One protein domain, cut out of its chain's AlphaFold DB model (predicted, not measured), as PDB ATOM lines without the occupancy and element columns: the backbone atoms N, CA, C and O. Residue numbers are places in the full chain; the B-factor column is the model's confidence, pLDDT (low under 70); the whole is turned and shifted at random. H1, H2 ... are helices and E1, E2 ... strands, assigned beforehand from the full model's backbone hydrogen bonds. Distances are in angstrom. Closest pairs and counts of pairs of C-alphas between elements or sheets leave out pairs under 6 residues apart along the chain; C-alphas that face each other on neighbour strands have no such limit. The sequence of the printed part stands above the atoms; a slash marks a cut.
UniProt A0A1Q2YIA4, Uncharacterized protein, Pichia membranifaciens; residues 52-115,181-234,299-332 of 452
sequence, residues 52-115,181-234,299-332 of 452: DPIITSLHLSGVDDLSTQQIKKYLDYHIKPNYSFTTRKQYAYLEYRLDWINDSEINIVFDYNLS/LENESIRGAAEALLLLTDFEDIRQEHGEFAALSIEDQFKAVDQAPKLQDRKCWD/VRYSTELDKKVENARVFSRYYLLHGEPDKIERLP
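This is residues 52 to 115, 181 to 234 and 299 to 332 of the 452 residues of an uncharacterized protein of Pichia membranifaciens (UniProt A0A1Q2YIA4). A strongly twisted sheet of four strands forms the middle, with H1 and H2 covering one face; a loop of short helices, H3 to H6, reaches out beyond the E5 edge and folds back to it, while a thin tail with H7, H8 and H9 runs off towards the opposite end. The printed part has 152 residues, with nine named helices and five named strands in the order E1 H1 E2 E3 H2 H3 H4 H5 H6 E4 E5 H7 H8 H9. The sheet runs E2 E3 E1 E5, all antiparallel, and the class is mixed, helices and strands. The whole is compact, with a radius of gyration of the C-alphas of 16.7 A and spans of 50 by 39 by 27 A.

E1 is residues 53 to 61, 16.0 A, from C-alpha 53 at (30.467, 11.116, 24.990), and bends by 112 degrees at residue 56. H1 is 68 to 79, 15.9 A; E2 96 to 100, 13.0 A; E3 105 to 110, 16.3 A; and H2 181 to 196, 22.8 A. H3 is 199 to 205, H4 207 to 210, H5 214 to 223, 14.1 A, H6 225 to 231 and E4 232 to 234. E5 is 299 to 303, 11.9 A, H7 312 to 315, H8 317 to 322, and H9 327 to 330, ending at C-alpha 330 (31.154, -13.115, 23.556).

Hairpin E2 and E3 has N 97 and O 109 at 2.8 A, within hydrogen-bond range, as are N 108 and O 58 of E3 and E1, 2.7 A, and N 54 and O 302 of E1 and E5, 2.7 A. E1, H1 and E2 make a split strand-helix-strand unit, two strands running the same way with E3 between them, its crossover right-handed. H1 and H2 are on the same face, making two layers, helices over one face of a sheet. H2 runs along E1, 18 degrees on the local plane, at a height over the sheet of 8.3 A. H1 touches H2 with residues 78 to 79 alone, closest C-alphas Ile 79 and Ala 192, 5.7 A, about perpendicular at 82 degrees. H3 and H4 touch only at the corner, closest C-alphas Arg 203 and Ala 210, 5.1 A; H5 and H6 only just do likewise, with 3 pairs of C-alphas within 8 A, the closest Val 221 and Leu 227, 5.6 A. The closest C-alphas of H6 and E5, Lys 231 and Val 299, are 5.8 A apart. E4 pairs with no named strand. H7 and H8 touch only at the corner, closest C-alphas Arg 313 and Tyr 319, 5.4 A; H8 and H9 are apart. Each O i to N i+4 pair is within hydrogen-bond range in H1, H3, H5 and H8, but 11 of 12 in H2 and 0 of 3 in H6, where 2 of 4 O i to N i+3 pairs are; H4, H7 and H9 are too short for an i+4 pair.

The farthest C-alphas, Gly 207 and Ile 328, are 51.7 A apart. Residues 116 to 180 and 235 to 298 are not printed, with gaps of 11.6 A and 11.1 A between C-alphas. H1 to E2 is a long link. Residues 325 to 332 stand free. Mean pLDDT of the printed part is 77.5; 46 residues are under 70, among them 220 to 234 and 325 to 332.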
ATOM      1  N   ASP A  52      35.128  12.286  24.947       85.00
ATOM      2  CA  ASP A  52      33.988  12.359  24.046       85.00
ATOM      3  C   ASP A  52      32.855  11.437  24.545       85.00
ATOM      4  O   ASP A  52      33.099  10.275  24.905       85.00
ATOM      5  N   PRO A  53      31.606  11.930  24.597       86.69
ATOM      6  CA  PRO A  53      30.467  11.116  24.990       86.69
ATOM      7  C   PRO A  53      30.166  10.056  23.921       86.69
ATOM      8  O   PRO A  53      30.096  10.330  22.722       86.69
ATOM      9  N   ILE A  54      29.918   8.832  24.371       87.31
ATOM     10  CA  ILE A  54      29.449   7.713  23.560       87.31
ATOM     11  C   ILE A  54      27.938   7.863  23.393       87.31
ATOM     12  O   ILE A  54      27.148   7.447  24.236       87.31
ATOM     13  N   ILE A  55      27.529   8.434  22.263       84.50
ATOM     14  CA  ILE A  55      26.129   8.796  21.998       84.50
ATOM     15  C   ILE A  55      25.191   7.573  21.995       84.50
ATOM     16  O   ILE A  55      23.999   7.716  22.228       84.50
ATOM     17  N   THR A  56      25.696   6.357  21.771       86.69
ATOM     18  CA  THR A  56      24.897   5.116  21.730       86.69
ATOM     19  C   THR A  56      24.713   4.433  23.089       86.69
ATOM     20  O   THR A  56      24.099   3.363  23.157       86.69
ATOM     21  N   SER A  57      25.253   5.008  24.167       91.12
ATOM     22  CA  SER A  57      25.267   4.395  25.495       91.12
ATOM     23  C   SER A  57      24.928   5.410  26.584       91.12
ATOM     24  O   SER A  57      25.386   6.552  26.555       91.12
ATOM     25  N   LEU A  58      24.138   4.984  27.568       92.38
ATOM     26  CA  LEU A  58      23.778   5.789  28.737       92.38
ATOM     27  C   LEU A  58      24.419   5.206  29.985       92.38
ATOM     28  O   LEU A  58      24.301   4.011  30.230       92.38
ATOM     29  N   HIS A  59      25.063   6.047  30.779       93.69
ATOM     30  CA  HIS A  59      25.568   5.696  32.099       93.69
ATOM     31  C   HIS A  59      24.486   5.991  33.138       93.69
ATOM     32  O   HIS A  59      23.892   7.071  33.136       93.69
ATOM     33  N   LEU A  60      24.217   5.004  33.986       94.25
ATOM     34  CA  LEU A  60      23.240   5.046  35.066       94.25
ATOM     35  C   LEU A  60      23.966   4.726  36.376       94.25
ATOM     36  O   LEU A  60      24.536   3.641  36.499       94.25
ATOM     37  N   SER A  61      23.924   5.637  37.347       94.06
ATOM     38  CA  SER A  61      24.481   5.462  38.696       94.06
ATOM     39  C   SER A  61      23.379   5.371  39.763       94.06
ATOM     40  O   SER A  61      22.230   5.734  39.510       94.06
ATOM     41  N   GLY A  62      23.711   4.857  40.953       93.62
ATOM     42  CA  GLY A  62      22.776   4.675  42.078       93.62
ATOM     43  C   GLY A  62      22.017   3.342  42.054       93.62
ATOM     44  O   GLY A  62      20.909   3.228  42.581       93.62
ATOM     45  N   VAL A  63      22.578   2.329  41.392       94.56
ATOM     46  CA  VAL A  63      21.882   1.080  41.040       94.56
ATOM     47  C   VAL A  63      22.079  -0.047  42.073       94.56
ATOM     48  O   VAL A  63      21.598  -1.164  41.894       94.56
ATOM     49  N   ASP A  64      22.735   0.255  43.189       93.12
ATOM     50  CA  ASP A  64      23.262  -0.648  44.223       93.12
ATOM     51  C   ASP A  64      22.191  -1.585  44.820       93.12
ATOM     52  O   ASP A  64      22.423  -2.758  45.156       93.12
ATOM     53  N   ASP A  65      20.985  -1.033  44.944       91.12
ATOM     54  CA  ASP A  65      19.817  -1.641  45.573       91.12
ATOM     55  C   ASP A  65      18.850  -2.286  44.573       91.12
ATOM     56  O   ASP A  65      17.800  -2.808  44.963       91.12
ATOM     57  N   LEU A  66      19.179  -2.252  43.280       91.25
ATOM     58  CA  LEU A  66      18.315  -2.730  42.212       91.25
ATOM     59  C   LEU A  66      18.839  -4.030  41.608       91.25
ATOM     60  O   LEU A  66      19.982  -4.170  41.181       91.25
ATOM     61  N   SER A  67      17.944  -5.003  41.497       91.56
ATOM     62  CA  SER A  67      18.168  -6.188  40.680       91.56
ATOM     63  C   SER A  67      18.108  -5.844  39.191       91.56
ATOM     64  O   SER A  67      17.342  -4.982  38.753       91.56
ATOM     65  N   THR A  68      18.822  -6.614  38.370       91.31
ATOM     66  CA  THR A  68      18.805  -6.471  36.904       91.31
ATOM     67  C   THR A  68      17.393  -6.536  36.314       91.31
ATOM     68  O   THR A  68      17.090  -5.842  35.346       91.31
ATOM     69  N   GLN A  69      16.496  -7.326  36.915       91.38
ATOM     70  CA  GLN A  69      15.098  -7.407  36.488       91.38
ATOM     71  C   GLN A  69      14.311  -6.128  36.800       91.38
ATOM     72  O   GLN A  69      13.495  -5.711  35.979       91.38
ATOM     73  N   GLN A  70      14.550  -5.497  37.955       92.06
ATOM     74  CA  GLN A  70      13.915  -4.223  38.310       92.06
ATOM     75  C   GLN A  70      14.386  -3.099  37.388       92.06
ATOM     76  O   GLN A  70      13.540  -2.376  36.868       92.06
ATOM     77  N   ILE A  71      15.696  -3.014  37.121       92.75
ATOM     78  CA  ILE A  71      16.271  -2.041  36.179       92.75
ATOM     79  C   ILE A  71      15.630  -2.221  34.803       92.75
ATOM     80  O   ILE A  71      15.084  -1.279  34.238       92.75
ATOM     81  N   LYS A  72      15.611  -3.456  34.285       92.75
ATOM     82  CA  LYS A  72      15.019  -3.760  32.979       92.75
ATOM     83  C   LYS A  72      13.533  -3.406  32.921       92.75
ATOM     84  O   LYS A  72      13.083  -2.802  31.957       92.75
ATOM     85  N   LYS A  73      12.767  -3.743  33.962       90.75
ATOM     86  CA  LYS A  73      11.338  -3.414  34.042       90.75
ATOM     87  C   LYS A  73      11.104  -1.902  34.072       90.75
ATOM     88  O   LYS A  73      10.154  -1.437  33.452       90.75
ATOM     89  N   TYR A  74      11.946  -1.161  34.789       89.44
ATOM     90  CA  TYR A  74      11.902   0.297  34.825       89.44
ATOM     91  C   TYR A  74      12.202   0.885  33.439       89.44
ATOM     92  O   TYR A  74      11.382   1.622  32.897       89.44
ATOM     93  N   LEU A  75      13.303   0.470  32.809       91.56
ATOM     94  CA  LEU A  75      13.670   0.914  31.464       91.56
ATOM     95  C   LEU A  75      12.599   0.562  30.429       91.56
ATOM     96  O   LEU A  75      12.197   1.425  29.659       91.56
ATOM     97  N   ASP A  76      12.074  -0.663  30.431       90.44
ATOM     98  CA  ASP A  76      11.009  -1.071  29.509       90.44
ATOM     99  C   ASP A  76       9.726  -0.251  29.722       90.44
ATOM    100  O   ASP A  76       9.040   0.073  28.755       90.44
ATOM    101  N   TYR A  77       9.408   0.127  30.963       86.19
ATOM    102  CA  TYR A  77       8.240   0.952  31.268       86.19
ATOM    103  C   TYR A  77       8.367   2.382  30.720       86.19
ATOM    104  O   TYR A  77       7.386   2.912  30.196       86.19
ATOM    105  N   HIS A  78       9.555   2.985  30.806       83.25
ATOM    106  CA  HIS A  78       9.801   4.358  30.349       83.25
ATOM    107  C   HIS A  78      10.122   4.451  28.854       83.25
ATOM    108  O   HIS A  78       9.566   5.285  28.146       83.25
ATOM    109  N   ILE A  79      10.993   3.573  28.359       86.88
ATOM    110  CA  ILE A  79      11.476   3.598  26.974       86.88
ATOM    111  C   ILE A  79      10.450   2.961  26.025       86.88
ATOM    112  O   ILE A  79      10.336   3.362  24.869       86.88
ATOM    113  N   LYS A  80       9.687   1.957  26.484       88.94
ATOM    114  CA  LYS A  80       8.737   1.201  25.648       88.94
ATOM    115  C   LYS A  80       7.329   1.207  26.252       88.94
ATOM    116  O   LYS A  80       6.787   0.141  26.582       88.94
ATOM    117  N   PRO A  81       6.690   2.386  26.381       84.44
ATOM    118  CA  PRO A  81       5.337   2.456  26.913       84.44
ATOM    119  C   PRO A  81       4.402   1.610  26.039       84.44
ATOM    120  O   PRO A  81       4.348   1.779  24.828       84.44
ATOM    121  N   ASN A  82       3.646   0.691  26.644       86.50
ATOM    122  CA  ASN A  82       2.754  -0.242  25.933       86.50
ATOM    123  C   ASN A  82       3.471  -1.271  25.033       86.50
ATOM    124  O   ASN A  82       2.906  -1.724  24.028       86.50
ATOM    125  N   TYR A  83       4.694  -1.677  25.386       88.25
ATOM    126  CA  TYR A  83       5.338  -2.821  24.745       88.25
ATOM    127  C   TYR A  83       4.442  -4.064  24.824       88.25
ATOM    128  O   TYR A  83       4.122  -4.575  25.896       88.25
ATOM    129  N   SER A  84       4.031  -4.554  23.662       88.81
ATOM    130  CA  SER A  84       3.193  -5.734  23.499       88.81
ATOM    131  C   SER A  84       3.653  -6.514  22.269       88.81
ATOM    132  O   SER A  84       4.433  -6.020  21.452       88.81
ATOM    133  N   PHE A  85       3.167  -7.743  22.096       87.19
ATOM    134  CA  PHE A  85       3.535  -8.560  20.935       87.19
ATOM    135  C   PHE A  85       3.183  -7.900  19.592       87.19
ATOM    136  O   PHE A  85       3.885  -8.125  18.607       87.19
ATOM    137  N   THR A  86       2.144  -7.060  19.550       92.69
ATOM    138  CA  THR A  86       1.730  -6.336  18.339       92.69
ATOM    139  C   THR A  86       2.621  -5.122  18.069       92.69
ATOM    140  O   THR A  86       2.986  -4.877  16.921       92.69
ATOM    141  N   THR A  87       3.042  -4.408  19.118       88.62
ATOM    142  CA  THR A  87       3.893  -3.208  19.023       88.62
ATOM    143  C   THR A  87       5.392  -3.514  19.040       88.62
ATOM    144  O   THR A  87       6.202  -2.624  18.802       88.62
ATOM    145  N   ARG A  88       5.803  -4.777  19.227       87.88
ATOM    146  CA  ARG A  88       7.219  -5.187  19.294       87.88
ATOM    147  C   ARG A  88       8.077  -4.656  18.143       87.88
ATOM    148  O   ARG A  88       9.216  -4.270  18.377       87.88
ATOM    149  N   LYS A  89       7.547  -4.635  16.915       86.94
ATOM    150  CA  LYS A  89       8.277  -4.142  15.733       86.94
ATOM    151  C   LYS A  89       8.553  -2.640  15.794       86.94
ATOM    152  O   LYS A  89       9.583  -2.212  15.292       86.94
ATOM    153  N   GLN A  90       7.661  -1.866  16.414       85.25
ATOM    154  CA  GLN A  90       7.834  -0.422  16.572       85.25
ATOM    155  C   GLN A  90       8.999  -0.122  17.514       85.25
ATOM    156  O   GLN A  90       9.759   0.785  17.241       85.25
ATOM    157  N   TYR A  91       9.203  -0.934  18.555       85.69
ATOM    158  CA  TYR A  91      10.270  -0.743  19.545       85.69
ATOM    159  C   TYR A  91      11.565  -1.509  19.240       85.69
ATOM    160  O   TYR A  91      12.418  -1.638  20.119       85.69
ATOM    161  N   ALA A  92      11.723  -2.052  18.029       83.56
ATOM    162  CA  ALA A  92      12.904  -2.838  17.666       83.56
ATOM    163  C   ALA A  92      14.196  -1.999  17.676       83.56
ATOM    164  O   ALA A  92      15.256  -2.521  18.003       83.56
ATOM    165  N   TYR A  93      14.102  -0.699  17.380       81.31
ATOM    166  CA  TYR A  93      15.238   0.231  17.423       81.31
ATOM    167  C   TYR A  93      15.681   0.588  18.854       81.31
ATOM    168  O   TYR A  93      16.772   1.112  19.046       81.31
ATOM    169  N   LEU A  94      14.854   0.268  19.856       87.75
ATOM    170  CA  LEU A  94      15.117   0.475  21.284       87.75
ATOM    171  C   LEU A  94      15.553  -0.829  21.971       87.75
ATOM    172  O   LEU A  94      15.332  -1.023  23.169       87.75
ATOM    173  N   GLU A  95      16.094  -1.796  21.228       89.44
ATOM    174  CA  GLU A  95      16.783  -2.930  21.844       89.44
ATOM    175  C   GLU A  95      18.053  -2.431  22.552       89.44
ATOM    176  O   GLU A  95      18.854  -1.691  21.989       89.44
ATOM    177  N   TYR A  96      18.207  -2.811  23.819       92.88
ATOM    178  CA  TYR A  96      19.337  -2.411  24.649       92.88
ATOM    179  C   TYR A  96      19.911  -3.613  25.393       92.88
ATOM    180  O   TYR A  96      19.216  -4.597  25.673       92.88
ATOM    181  N   ARG A  97      21.191  -3.505  25.735       92.06
ATOM    182  CA  ARG A  97      21.918  -4.388  26.641       92.06
ATOM    183  C   ARG A  97      22.371  -3.606  27.862       92.06
ATOM    184  O   ARG A  97      22.534  -2.392  27.812       92.06
ATOM    185  N   LEU A  98      22.561  -4.334  28.953       93.94
ATOM    186  CA  LEU A  98      23.033  -3.793  30.215       93.94
ATOM    187  C   LEU A  98      24.458  -4.288  30.462       93.94
ATOM    188  O   LEU A  98      24.669  -5.490  30.640       93.94
ATOM    189  N   ASP A  99      25.407  -3.362  30.486       92.12
ATOM    190  CA  ASP A  99      26.822  -3.617  30.719       92.12
ATOM    191  C   ASP A  99      27.213  -3.068  32.099       92.12
ATOM    192  O   ASP A  99      27.364  -1.865  32.295       92.12
ATOM    193  N   TRP A 100      27.366  -3.963  33.079       92.31
ATOM    194  CA  TRP A 100      27.755  -3.598  34.445       92.31
ATOM    195  C   TRP A 100      29.203  -3.107  34.516       92.31
ATOM    196  O   TRP A 100      30.122  -3.842  34.117       92.31
ATOM    197  N   ILE A 101      29.384  -1.906  35.077       90.25
ATOM    198  CA  ILE A 101      30.690  -1.293  35.349       90.25
ATOM    199  C   ILE A 101      31.175  -1.731  36.729       90.25
ATOM    200  O   ILE A 101      32.220  -2.375  36.843       90.25
ATOM    201  N   ASN A 102      30.384  -1.421  37.755       90.50
ATOM    202  CA  ASN A 102      30.592  -1.770  39.157       90.50
ATOM    203  C   ASN A 102      29.232  -2.164  39.781       90.50
ATOM    204  O   ASN A 102      28.279  -2.425  39.051       90.50
ATOM    205  N   ASP A 103      29.135  -2.276  41.107       89.81
ATOM    206  CA  ASP A 103      27.865  -2.643  41.759       89.81
ATOM    207  C   ASP A 103      26.855  -1.486  41.816       89.81
ATOM    208  O   ASP A 103      25.665  -1.735  42.002       89.81
ATOM    209  N   SER A 104      27.323  -0.249  41.630       92.75
ATOM    210  CA  SER A 104      26.538   0.981  41.745       92.75
ATOM    211  C   SER A 104      26.200   1.648  40.415       92.75
ATOM    212  O   SER A 104      25.404   2.584  40.373       92.75
ATOM    213  N   GLU A 105      26.801   1.186  39.323       94.00
ATOM    214  CA  GLU A 105      26.792   1.835  38.020       94.00
ATOM    215  C   GLU A 105      26.718   0.820  36.884       94.00
ATOM    216  O   GLU A 105      27.365  -0.239  36.870       94.00
ATOM    217  N   ILE A 106      25.952   1.191  35.867       95.25
ATOM    218  CA  ILE A 106      25.689   0.365  34.701       95.25
ATOM    219  C   ILE A 106      25.633   1.229  33.447       95.25
ATOM    220  O   ILE A 106      25.105   2.338  33.460       95.25
ATOM    221  N   ASN A 107      26.137   0.689  32.342       94.50
ATOM    222  CA  ASN A 107      25.916   1.254  31.022       94.50
ATOM    223  C   ASN A 107      24.743   0.557  30.335       94.50
ATOM    224  O   ASN A 107      24.655  -0.671  30.287       94.50
ATOM    225  N   ILE A 108      23.859   1.349  29.748       94.62
ATOM    226  CA  ILE A 108      22.759   0.910  28.902       94.62
ATOM    227  C   ILE A 108      23.199   1.146  27.463       94.62
ATOM    228  O   ILE A 108      23.178   2.273  26.973       94.62
ATOM    229  N   VAL A 109      23.609   0.075  26.792       92.31
ATOM    230  CA  VAL A 109      24.103   0.123  25.415       92.31
ATOM    231  C   VAL A 109      22.959  -0.208  24.472       92.31
ATOM    232  O   VAL A 109      22.397  -1.303  24.537       92.31
ATOM    233  N   PHE A 110      22.613   0.715  23.581       90.06
ATOM    234  CA  PHE A 110      21.563   0.489  22.593       90.06
ATOM    235  C   PHE A 110      22.145  -0.279  21.407       90.06
ATOM    236  O   PHE A 110      22.875   0.256  20.573       90.06
ATOM    237  N   ASP A 111      21.838  -1.575  21.363       81.94
ATOM    238  CA  ASP A 111      22.233  -2.457  20.277       81.94
ATOM    239  C   ASP A 111      21.289  -2.223  19.106       81.94
ATOM    240  O   ASP A 111      20.218  -2.826  19.000       81.94
ATOM    241  N   TYR A 112      21.704  -1.378  18.170       69.75
ATOM    242  CA  TYR A 112      20.988  -1.303  16.914       69.75
ATOM    243  C   TYR A 112      21.297  -2.568  16.100       69.75
ATOM    244  O   TYR A 112      22.345  -2.710  15.458       69.75
ATOM    245  N   ASN A 113      20.384  -3.541  16.166       57.22
ATOM    246  CA  ASN A 113      20.439  -4.789  15.413       57.22
ATOM    247  C   ASN A 113      20.224  -4.517  13.911       57.22
ATOM    248  O   ASN A 113      19.221  -4.898  13.307       57.22
ATOM    249  N   LEU A 114      21.240  -3.943  13.257       52.84
ATOM    250  CA  LEU A 114      21.339  -3.823  11.794       52.84
ATOM    251  C   LEU A 114      21.241  -5.199  11.109       52.84
ATOM    252  O   LEU A 114      21.068  -5.290   9.897       52.84
ATOM    253  N   SER A 115      21.410  -6.278  11.878       48.91
ATOM    254  CA  SER A 115      21.417  -7.661  11.419       48.91
ATOM    255  C   SER A 115      20.068  -8.132  10.865       48.91
ATOM    256  O   SER A 115      20.074  -9.025  10.012       48.91
ATOM    257  N   LEU A 181      20.897   4.990   8.794       45.72
ATOM    258  CA  LEU A 181      21.068   3.828   9.683       45.72
ATOM    259  C   LEU A 181      22.009   4.082  10.869       45.72
ATOM    260  O   LEU A 181      21.833   3.465  11.918       45.72
ATOM    261  N   GLU A 182      22.997   4.968  10.726       52.75
ATOM    262  CA  GLU A 182      23.799   5.443  11.868       52.75
ATOM    263  C   GLU A 182      22.966   6.406  12.736       52.75
ATOM    264  O   GLU A 182      23.067   6.393  13.965       52.75
ATOM    265  N   ASN A 183      22.029   7.121  12.107       59.66
ATOM    266  CA  ASN A 183      21.135   8.078  12.757       59.66
ATOM    267  C   ASN A 183      20.146   7.373  13.687       59.66
ATOM    268  O   ASN A 183      19.817   7.907  14.738       59.66
ATOM    269  N   GLU A 184      19.703   6.157  13.357       60.69
ATOM    270  CA  GLU A 184      18.734   5.418  14.175       60.69
ATOM    271  C   GLU A 184      19.301   4.917  15.514       60.69
ATOM    272  O   GLU A 184      18.584   4.916  16.514       60.69
ATOM    273  N   SER A 185      20.585   4.544  15.580       58.03
ATOM    274  CA  SER A 185      21.212   4.134  16.848       58.03
ATOM    275  C   SER A 185      21.418   5.322  17.786       58.03
ATOM    276  O   SER A 185      21.154   5.220  18.982       58.03
ATOM    277  N   ILE A 186      21.869   6.449  17.230       66.00
ATOM    278  CA  ILE A 186      21.994   7.726  17.942       66.00
ATOM    279  C   ILE A 186      20.613   8.193  18.411       66.00
ATOM    280  O   ILE A 186      20.439   8.606  19.556       66.00
ATOM    281  N   ARG A 187      19.604   8.034  17.553       70.75
ATOM    282  CA  ARG A 187      18.210   8.332  17.861       70.75
ATOM    283  C   ARG A 187      17.670   7.469  18.994       70.75
ATOM    284  O   ARG A 187      16.950   8.005  19.818       70.75
ATOM    285  N   GLY A 188      18.017   6.185  19.079       70.62
ATOM    286  CA  GLY A 188      17.557   5.314  20.164       70.62
ATOM    287  C   GLY A 188      17.997   5.802  21.546       70.62
ATOM    288  O   GLY A 188      17.165   5.946  22.437       70.62
ATOM    289  N   ALA A 189      19.282   6.117  21.710       69.00
ATOM    290  CA  ALA A 189      19.820   6.621  22.974       69.00
ATOM    291  C   ALA A 189      19.357   8.056  23.284       69.00
ATOM    292  O   ALA A 189      19.007   8.352  24.425       69.00
ATOM    293  N   ALA A 190      19.286   8.929  22.273       71.31
ATOM    294  CA  ALA A 190      18.782  10.291  22.435       71.31
ATOM    295  C   ALA A 190      17.274  10.327  22.740       71.31
ATOM    296  O   ALA A 190      16.855  11.060  23.630       71.31
ATOM    297  N   GLU A 191      16.449   9.524  22.056       73.69
ATOM    298  CA  GLU A 191      15.020   9.371  22.373       73.69
ATOM    299  C   GLU A 191      14.837   8.736  23.744       73.69
ATOM    300  O   GLU A 191      13.987   9.193  24.497       73.69
ATOM    301  N   ALA A 192      15.641   7.730  24.106       71.44
ATOM    302  CA  ALA A 192      15.605   7.175  25.450       71.44
ATOM    303  C   ALA A 192      15.903   8.266  26.481       71.44
ATOM    304  O   ALA A 192      15.109   8.439  27.395       71.44
ATOM    305  N   LEU A 193      16.963   9.062  26.314       70.75
ATOM    306  CA  LEU A 193      17.234  10.196  27.200       70.75
ATOM    307  C   LEU A 193      16.096  11.207  27.233       70.75
ATOM    308  O   LEU A 193      15.734  11.640  28.317       70.75
ATOM    309  N   LEU A 194      15.514  11.570  26.092       70.44
ATOM    310  CA  LEU A 194      14.383  12.501  26.032       70.44
ATOM    311  C   LEU A 194      13.116  11.948  26.694       70.44
ATOM    312  O   LEU A 194      12.326  12.722  27.212       70.44
ATOM    313  N   LEU A 195      12.907  10.631  26.655       67.88
ATOM    314  CA  LEU A 195      11.799   9.955  27.332       67.88
ATOM    315  C   LEU A 195      12.071   9.752  28.826       67.88
ATOM    316  O   LEU A 195      11.139   9.592  29.612       67.88
ATOM    317  N   LEU A 196      13.346   9.681  29.200       64.12
ATOM    318  CA  LEU A 196      13.784   9.383  30.556       64.12
ATOM    319  C   LEU A 196      14.061  10.638  31.388       64.12
ATOM    320  O   LEU A 196      13.906  10.616  32.603       64.12
ATOM    321  N   THR A 197      14.491  11.719  30.754       62.09
ATOM    322  CA  THR A 197      14.568  13.050  31.354       62.09
ATOM    323  C   THR A 197      13.269  13.758  30.999       62.09
ATOM    324  O   THR A 197      12.839  13.656  29.855       62.09
ATOM    325  N   ASP A 198      12.620  14.458  31.933       63.06
ATOM    326  CA  ASP A 198      11.409  15.262  31.665       63.06
ATOM    327  C   ASP A 198      11.761  16.504  30.805       63.06
ATOM    328  O   ASP A 198      11.502  17.659  31.141       63.06
ATOM    329  N   PHE A 199      12.442  16.283  29.682       61.88
ATOM    330  CA  PHE A 199      13.047  17.291  28.827       61.88
ATOM    331  C   PHE A 199      11.983  18.106  28.096       61.88
ATOM    332  O   PHE A 199      12.203  19.276  27.782       61.88
ATOM    333  N   GLU A 200      10.819  17.502  27.839       66.00
ATOM    334  CA  GLU A 200       9.650  18.211  27.322       66.00
ATOM    335  C   GLU A 200       9.132  19.239  28.332       66.00
ATOM    336  O   GLU A 200       8.888  20.382  27.943       66.00
ATOM    337  N   ASP A 201       9.054  18.880  29.615       66.88
ATOM    338  CA  ASP A 201       8.629  19.795  30.678       66.88
ATOM    339  C   ASP A 201       9.681  20.904  30.875       66.88
ATOM    340  O   ASP A 201       9.335  22.083  30.917       66.88
ATOM    341  N   ILE A 202      10.983  20.574  30.845       66.50
ATOM    342  CA  ILE A 202      12.075  21.570  30.891       66.50
ATOM    343  C   ILE A 202      11.990  22.545  29.707       66.50
ATOM    344  O   ILE A 202      12.166  23.753  29.882       66.50
ATOM    345  N   ARG A 203      11.708  22.050  28.497       67.62
ATOM    346  CA  ARG A 203      11.546  22.894  27.302       67.62
ATOM    347  C   ARG A 203      10.315  23.789  27.368       67.62
ATOM    348  O   ARG A 203      10.357  24.890  26.824       67.62
ATOM    349  N   GLN A 204       9.235  23.326  27.996       74.50
ATOM    350  CA  GLN A 204       8.037  24.136  28.216       74.50
ATOM    351  C   GLN A 204       8.278  25.224  29.268       74.50
ATOM    352  O   GLN A 204       7.853  26.362  29.071       74.50
ATOM    353  N   GLU A 205       8.991  24.904  30.349       74.31
ATOM    354  CA  GLU A 205       9.312  25.846  31.427       74.31
ATOM    355  C   GLU A 205      10.357  26.894  31.006       74.31
ATOM    356  O   GLU A 205      10.275  28.055  31.409       74.31
ATOM    357  N   HIS A 206      11.321  26.513  30.161       74.00
ATOM    358  CA  HIS A 206      12.425  27.372  29.734       74.00
ATOM    359  C   HIS A 206      12.440  27.570  28.211       74.00
ATOM    360  O   HIS A 206      13.174  26.909  27.476       74.00
ATOM    361  N   GLY A 207      11.679  28.555  27.720       78.69
ATOM    362  CA  GLY A 207      11.630  28.886  26.288       78.69
ATOM    363  C   GLY A 207      12.991  29.253  25.673       78.69
ATOM    364  O   GLY A 207      13.243  28.951  24.508       78.69
ATOM    365  N   GLU A 208      13.904  29.833  26.459       79.44
ATOM    366  CA  GLU A 208      15.287  30.121  26.039       79.44
ATOM    367  C   GLU A 208      16.089  28.837  25.790       79.44
ATOM    368  O   GLU A 208      16.879  28.753  24.850       79.44
ATOM    369  N   PHE A 209      15.829  27.801  26.586       73.25
ATOM    370  CA  PHE A 209      16.469  26.501  26.447       73.25
ATOM    371  C   PHE A 209      15.984  25.778  25.186       73.25
ATOM    372  O   PHE A 209      16.777  25.159  24.481       73.25
ATOM    373  N   ALA A 210      14.703  25.911  24.831       77.44
ATOM    374  CA  ALA A 210      14.144  25.338  23.606       77.44
ATOM    375  C   ALA A 210      14.765  25.912  22.312       77.44
ATOM    376  O   ALA A 210      14.743  25.238  21.280       77.44
ATOM    377  N   ALA A 211      15.342  27.119  22.363       81.12
ATOM    378  CA  ALA A 211      15.999  27.755  21.220       81.12
ATOM    379  C   ALA A 211      17.417  27.217  20.937       81.12
ATOM    380  O   ALA A 211      17.911  27.371  19.820       81.12
ATOM    381  N   LEU A 212      18.063  26.578  21.917       79.44
ATOM    382  CA  LEU A 212      19.410  26.013  21.780       79.44
ATOM    383  C   LEU A 212      19.414  24.719  20.944       79.44
ATOM    384  O   LEU A 212      18.411  23.995  20.874       79.44
ATOM    385  N   SER A 213      20.559  24.395  20.332       77.69
ATOM    386  CA  SER A 213      20.784  23.065  19.742       77.69
ATOM    387  C   SER A 213      20.654  21.984  20.819       77.69
ATOM    388  O   SER A 213      20.888  22.262  21.988       77.69
ATOM    389  N   ILE A 214      20.281  20.750  20.466       65.00
ATOM    390  CA  ILE A 214      20.146  19.662  21.453       65.00
ATOM    391  C   ILE A 214      21.488  19.382  22.150       65.00
ATOM    392  O   ILE A 214      21.516  19.178  23.359       65.00
ATOM    393  N   GLU A 215      22.607  19.459  21.429       64.69
ATOM    394  CA  GLU A 215      23.943  19.325  22.026       64.69
ATOM    395  C   GLU A 215      24.235  20.433  23.048       64.69
ATOM    396  O   GLU A 215      24.734  20.163  24.141       64.69
ATOM    397  N   ASP A 216      23.872  21.676  22.723       76.81
ATOM    398  CA  ASP A 216      24.034  22.826  23.616       76.81
ATOM    399  C   ASP A 216      23.056  22.778  24.792       76.81
ATOM    400  O   ASP A 216      23.405  23.191  25.892       76.81
ATOM    401  N   GLN A 217      21.855  22.233  24.587       70.75
ATOM    402  CA  GLN A 217      20.883  21.950  25.641       70.75
ATOM    403  C   GLN A 217      21.482  20.969  26.655       70.75
ATOM    404  O   GLN A 217      21.453  21.237  27.853       70.75
ATOM    405  N   PHE A 218      22.097  19.875  26.198       62.78
ATOM    406  CA  PHE A 218      22.754  18.921  27.095       62.78
ATOM    407  C   PHE A 218      23.963  19.532  27.813       62.78
ATOM    408  O   PHE A 218      24.053  19.429  29.035       62.78
ATOM    409  N   LYS A 219      24.833  20.263  27.103       70.38
ATOM    410  CA  LYS A 219      25.957  20.984  27.728       70.38
ATOM    411  C   LYS A 219      25.484  22.018  28.755       70.38
ATOM    412  O   LYS A 219      26.101  22.169  29.805       70.38
ATOM    413  N   ALA A 220      24.384  22.717  28.479       68.75
ATOM    414  CA  ALA A 220      23.798  23.684  29.397       68.75
ATOM    415  C   ALA A 220      23.153  23.011  30.621       68.75
ATOM    416  O   ALA A 220      23.274  23.542  31.720       68.75
ATOM    417  N   VAL A 221      22.529  21.835  30.468       63.16
ATOM    418  CA  VAL A 221      22.038  21.019  31.598       63.16
ATOM    419  C   VAL A 221      23.194  20.526  32.466       63.16
ATOM    420  O   VAL A 221      23.078  20.541  33.690       63.16
ATOM    421  N   ASP A 222      24.328  20.157  31.866       54.78
ATOM    422  CA  ASP A 222      25.535  19.772  32.606       54.78
ATOM    423  C   ASP A 222      26.114  20.939  33.422       54.78
ATOM    424  O   ASP A 222      26.552  20.749  34.560       54.78
ATOM    425  N   GLN A 223      26.088  22.151  32.858       57.78
ATOM    426  CA  GLN A 223      26.669  23.360  33.451       57.78
ATOM    427  C   GLN A 223      25.729  24.111  34.403       57.78
ATOM    428  O   GLN A 223      26.195  24.946  35.179       57.78
ATOM    429  N   ALA A 224      24.420  23.854  34.358       51.38
ATOM    430  CA  ALA A 224      23.442  24.535  35.192       51.38
ATOM    431  C   ALA A 224      23.207  23.760  36.505       51.38
ATOM    432  O   ALA A 224      22.475  22.770  36.508       51.38
ATOM    433  N   PRO A 225      23.725  24.228  37.658       51.22
ATOM    434  CA  PRO A 225      23.581  23.519  38.934       51.22
ATOM    435  C   PRO A 225      22.117  23.342  39.369       51.22
ATOM    436  O   PRO A 225      21.794  22.377  40.043       51.22
ATOM    437  N   LYS A 226      21.202  24.216  38.921       48.28
ATOM    438  CA  LYS A 226      19.752  24.090  39.178       48.28
ATOM    439  C   LYS A 226      19.061  22.987  38.359       48.28
ATOM    440  O   LYS A 226      17.930  22.632  38.664       48.28
ATOM    441  N   LEU A 227      19.708  22.493  37.302       47.28
ATOM    442  CA  LEU A 227      19.219  21.409  36.444       47.28
ATOM    443  C   LEU A 227      19.912  20.071  36.754       47.28
ATOM    444  O   LEU A 227      19.398  19.032  36.353       47.28
ATOM    445  N   GLN A 228      21.018  20.076  37.510       50.47
ATOM    446  CA  GLN A 228      21.688  18.854  37.975       50.47
ATOM    447  C   GLN A 228      20.780  18.014  38.881       50.47
ATOM    448  O   GLN A 228      20.720  16.799  38.709       50.47
ATOM    449  N   ASP A 229      19.963  18.654  39.726       48.03
ATOM    450  CA  ASP A 229      18.946  17.967  40.538       48.03
ATOM    451  C   ASP A 229      17.893  17.225  39.685       48.03
ATOM    452  O   ASP A 229      17.264  16.288  40.168       48.03
ATOM    453  N   ARG A 230      17.723  17.593  38.402       50.62
ATOM    454  CA  ARG A 230      16.783  16.955  37.456       50.62
ATOM    455  C   ARG A 230      17.404  15.828  36.617       50.62
ATOM    456  O   ARG A 230      16.694  15.206  35.831       50.62
ATOM    457  N   LYS A 231      18.704  15.538  36.773       53.97
ATOM    458  CA  LYS A 231      19.334  14.315  36.226       53.97
ATOM    459  C   LYS A 231      19.088  13.082  37.090       53.97
ATOM    460  O   LYS A 231      19.367  11.966  36.655       53.97
ATOM    461  N   CYS A 232      18.587  13.307  38.298       52.44
ATOM    462  CA  CYS A 232      18.208  12.277  39.238       52.44
ATOM    463  C   CYS A 232      16.813  11.760  38.872       52.44
ATOM    464  O   CYS A 232      15.821  12.479  38.968       52.44
ATOM    465  N   TRP A 233      16.731  10.514  38.428       67.56
ATOM    466  CA  TRP A 233      15.498   9.755  38.418       67.56
ATOM    467  C   TRP A 233      15.215   9.222  39.798       67.56
ATOM    468  O   TRP A 233      16.082   8.720  40.504       67.56
ATOM    469  N   ASP A 234      13.951   9.252  40.131       65.81
ATOM    470  CA  ASP A 234      13.511   9.049  41.483       65.81
ATOM    471  C   ASP A 234      12.598   7.814  41.433       65.81
ATOM    472  O   ASP A 234      11.413   7.856  41.092       65.81
ATOM    473  N   VAL A 299      21.561   9.914  35.597       89.06
ATOM    474  CA  VAL A 299      21.810   9.529  34.202       89.06
ATOM    475  C   VAL A 299      22.557  10.572  33.407       89.06
ATOM    476  O   VAL A 299      22.245  11.762  33.421       89.06
ATOM    477  N   ARG A 300      23.530  10.073  32.646       88.75
ATOM    478  CA  ARG A 300      24.345  10.832  31.698       88.75
ATOM    479  C   ARG A 300      24.673   9.982  30.471       88.75
ATOM    480  O   ARG A 300      24.484   8.767  30.476       88.75
ATOM    481  N   TYR A 301      25.189  10.604  29.414       87.88
ATOM    482  CA  TYR A 301      25.820   9.835  28.341       87.88
ATOM    483  C   TYR A 301      27.037   9.091  28.888       87.88
ATOM    484  O   TYR A 301      27.799   9.626  29.695       87.88
ATOM    485  N   SER A 302      27.205   7.856  28.435       90.94
ATOM    486  CA  SER A 302      28.393   7.071  28.741       90.94
ATOM    487  C   SER A 302      29.615   7.713  28.086       90.94
ATOM    488  O   SER A 302      29.523   8.297  27.011       90.94
ATOM    489  N   THR A 303      30.761   7.625  28.735       90.69
ATOM    490  CA  THR A 303      32.049   8.155  28.278       90.69
ATOM    491  C   THR A 303      33.031   7.008  28.055       90.69
ATOM    492  O   THR A 303      32.814   5.890  28.520       90.69
ATOM    493  N   GLU A 304      34.150   7.250  27.367       89.00
ATOM    494  CA  GLU A 304      35.174   6.208  27.187       89.00
ATOM    495  C   GLU A 304      35.836   5.732  28.492       89.00
ATOM    496  O   GLU A 304      36.505   4.693  28.479       89.00
ATOM    497  N   LEU A 305      35.664   6.476  29.589       87.94
ATOM    498  CA  LEU A 305      36.125   6.107  30.930       87.94
ATOM    499  C   LEU A 305      35.166   5.146  31.628       87.94
ATOM    500  O   LEU A 305      35.596   4.365  32.470       87.94
ATOM    501  N   ASP A 306      33.898   5.117  31.215       89.94
ATOM    502  CA  ASP A 306      32.861   4.250  31.782       89.94
ATOM    503  C   ASP A 306      32.998   2.806  31.271       89.94
ATOM    504  O   ASP A 306      32.024   2.087  31.051       89.94
ATOM    505  N   LYS A 307      34.229   2.363  31.022       86.69
ATOM    506  CA  LYS A 307      34.531   0.979  30.685       86.69
ATOM    507  C   LYS A 307      34.389   0.130  31.938       86.69
ATOM    508  O   LYS A 307      34.584   0.580  33.063       86.69
ATOM    509  N   LYS A 308      34.076  -1.148  31.728       84.69
ATOM    510  CA  LYS A 308      34.080  -2.144  32.799       84.69
ATOM    511  C   LYS A 308      35.404  -2.060  33.565       84.69
ATOM    512  O   LYS A 308      36.458  -2.219  32.949       84.69
ATOM    513  N   VAL A 309      35.328  -1.879  34.885       81.00
ATOM    514  CA  VAL A 309      36.515  -1.807  35.745       81.00
ATOM    515  C   VAL A 309      37.328  -3.092  35.578       81.00
ATOM    516  O   VAL A 309      36.786  -4.207  35.630       81.00
ATOM    517  N   GLU A 310      38.631  -2.953  35.328       78.25
ATOM    518  CA  GLU A 310      39.524  -4.106  35.247       78.25
ATOM    519  C   GLU A 310      39.448  -4.894  36.558       78.25
ATOM    520  O   GLU A 310      39.408  -4.332  37.647       78.25
ATOM    521  N   ASN A 311      39.354  -6.220  36.467       75.06
ATOM    522  CA  ASN A 311      39.125  -7.089  37.625       75.06
ATOM    523  C   ASN A 311      37.827  -6.836  38.411       75.06
ATOM    524  O   ASN A 311      37.683  -7.390  39.500       75.06
ATOM    525  N   ALA A 312      36.819  -6.155  37.844       73.62
ATOM    526  CA  ALA A 312      35.474  -6.101  38.440       73.62
ATOM    527  C   ALA A 312      34.929  -7.498  38.782       73.62
ATOM    528  O   ALA A 312      34.151  -7.650  39.710       73.62
ATOM    529  N   ARG A 313      35.391  -8.549  38.091       74.19
ATOM    530  CA  ARG A 313      35.119  -9.955  38.428       74.19
ATOM    531  C   ARG A 313      35.375 -10.295  39.903       74.19
ATOM    532  O   ARG A 313      34.644 -11.099  40.468       74.19
ATOM    533  N   VAL A 314      36.448  -9.759  40.481       78.25
ATOM    534  CA  VAL A 314      36.904 -10.104  41.834       78.25
ATOM    535  C   VAL A 314      36.078  -9.374  42.891       78.25
ATOM    536  O   VAL A 314      35.868  -9.914  43.973       78.25
ATOM    537  N   PHE A 315      35.593  -8.173  42.570       77.44
ATOM    538  CA  PHE A 315      35.041  -7.246  43.559       77.44
ATOM    539  C   PHE A 315      33.543  -6.977  43.401       77.44
ATOM    540  O   PHE A 315      32.884  -6.678  44.390       77.44
ATOM    541  N   SER A 316      32.987  -7.099  42.194       76.44
ATOM    542  CA  SER A 316      31.569  -6.834  41.949       76.44
ATOM    543  C   SER A 316      30.710  -8.027  42.355       76.44
ATOM    544  O   SER A 316      30.847  -9.143  41.834       76.44
ATOM    545  N   ARG A 317      29.755  -7.759  43.247       79.94
ATOM    546  CA  ARG A 317      28.736  -8.699  43.714       79.94
ATOM    547  C   ARG A 317      27.979  -9.335  42.554       79.94
ATOM    548  O   ARG A 317      27.664 -10.523  42.617       79.94
ATOM    549  N   TYR A 318      27.698  -8.577  41.492       78.75
ATOM    550  CA  TYR A 318      26.989  -9.103  40.325       78.75
ATOM    551  C   TYR A 318      27.739 -10.279  39.685       78.75
ATOM    552  O   TYR A 318      27.157 -11.353  39.523       78.75
ATOM    553  N   TYR A 319      29.031 -10.105  39.386       80.88
ATOM    554  CA  TYR A 319      29.857 -11.145  38.759       80.88
ATOM    555  C   TYR A 319      30.176 -12.303  39.710       80.88
ATOM    556  O   TYR A 319      30.304 -13.441  39.256       80.88
ATOM    557  N   LEU A 320      30.255 -12.040  41.017       79.00
ATOM    558  CA  LEU A 320      30.409 -13.089  42.027       79.00
ATOM    559  C   LEU A 320      29.167 -13.991  42.120       79.00
ATOM    560  O   LEU A 320      29.310 -15.201  42.273       79.00
ATOM    561  N   LEU A 321      27.960 -13.424  42.005       80.50
ATOM    562  CA  LEU A 321      26.703 -14.176  42.121       80.50
ATOM    563  C   LEU A 321      26.255 -14.837  40.812       80.50
ATOM    564  O   LEU A 321      25.713 -15.939  40.845       80.50
ATOM    565  N   HIS A 322      26.455 -14.176  39.671       78.50
ATOM    566  CA  HIS A 322      25.926 -14.631  38.377       78.50
ATOM    567  C   HIS A 322      26.988 -15.288  37.488       78.50
ATOM    568  O   HIS A 322      26.653 -15.837  36.441       78.50
ATOM    569  N   GLY A 323      28.256 -15.260  37.905       77.19
ATOM    570  CA  GLY A 323      29.376 -15.689  37.080       77.19
ATOM    571  C   GLY A 323      29.704 -14.682  35.977       77.19
ATOM    572  O   GLY A 323      29.005 -13.691  35.746       77.19
ATOM    573  N   GLU A 324      30.818 -14.912  35.284       72.06
ATOM    574  CA  GLU A 324      31.082 -14.180  34.049       72.06
ATOM    575  C   GLU A 324      30.185 -14.751  32.946       72.06
ATOM    576  O   GLU A 324      30.128 -15.974  32.817       72.06
ATOM    577  N   PRO A 325      29.523 -13.915  32.123       65.12
ATOM    578  CA  PRO A 325      28.943 -14.413  30.883       65.12
ATOM    579  C   PRO A 325      30.057 -15.093  30.088       65.12
ATOM    580  O   PRO A 325      31.130 -14.503  29.890       65.12
ATOM    581  N   ASP A 326      29.825 -16.349  29.704       68.44
ATOM    582  CA  ASP A 326      30.859 -17.212  29.152       68.44
ATOM    583  C   ASP A 326      31.567 -16.516  27.987       68.44
ATOM    584  O   ASP A 326      30.947 -15.966  27.073       68.44
ATOM    585  N   LYS A 327      32.906 -16.564  27.976       65.81
ATOM    586  CA  LYS A 327      33.707 -16.003  26.869       65.81
ATOM    587  C   LYS A 327      33.296 -16.588  25.511       65.81
ATOM    588  O   LYS A 327      33.515 -15.951  24.483       65.81
ATOM    589  N   ILE A 328      32.693 -17.776  25.520       67.25
ATOM    590  CA  ILE A 328      32.162 -18.479  24.351       67.25
ATOM    591  C   ILE A 328      30.959 -17.736  23.750       67.25
ATOM    592  O   ILE A 328      30.840 -17.701  22.530       67.25
ATOM    593  N   GLU A 329      30.120 -17.087  24.563       65.12
ATOM    594  CA  GLU A 329      28.995 -16.276  24.073       65.12
ATOM    595  C   GLU A 329      29.457 -14.929  23.499       65.12
ATOM    596  O   GLU A 329      28.825 -14.378  22.598       65.12
ATOM    597  N   ARG A 330      30.581 -14.398  24.002       64.19
ATOM    598  CA  ARG A 330      31.154 -13.115  23.556       64.19
ATOM    599  C   ARG A 330      31.991 -13.229  22.294       64.19
ATOM    600  O   ARG A 330      32.089 -12.266  21.531       64.19
ATOM    601  N   LEU A 331      32.643 -14.370  22.078       61.62
ATOM    602  CA  LEU A 331      33.340 -14.593  20.825       61.62
ATOM    603  C   LEU A 331      32.272 -14.782  19.745       61.62
ATOM    604  O   LEU A 331      31.435 -15.672  19.891       61.62
ATOM    605  N   PRO A 332      32.273 -13.973  18.663       60.53
ATOM    606  CA  PRO A 332      31.381 -14.236  17.542       60.53
ATOM    607  C   PRO A 332      31.575 -15.706  17.175       60.53
ATOM    608  O   PRO A 332      32.744 -16.099  17.069       60.53
TER     609      PRO A 332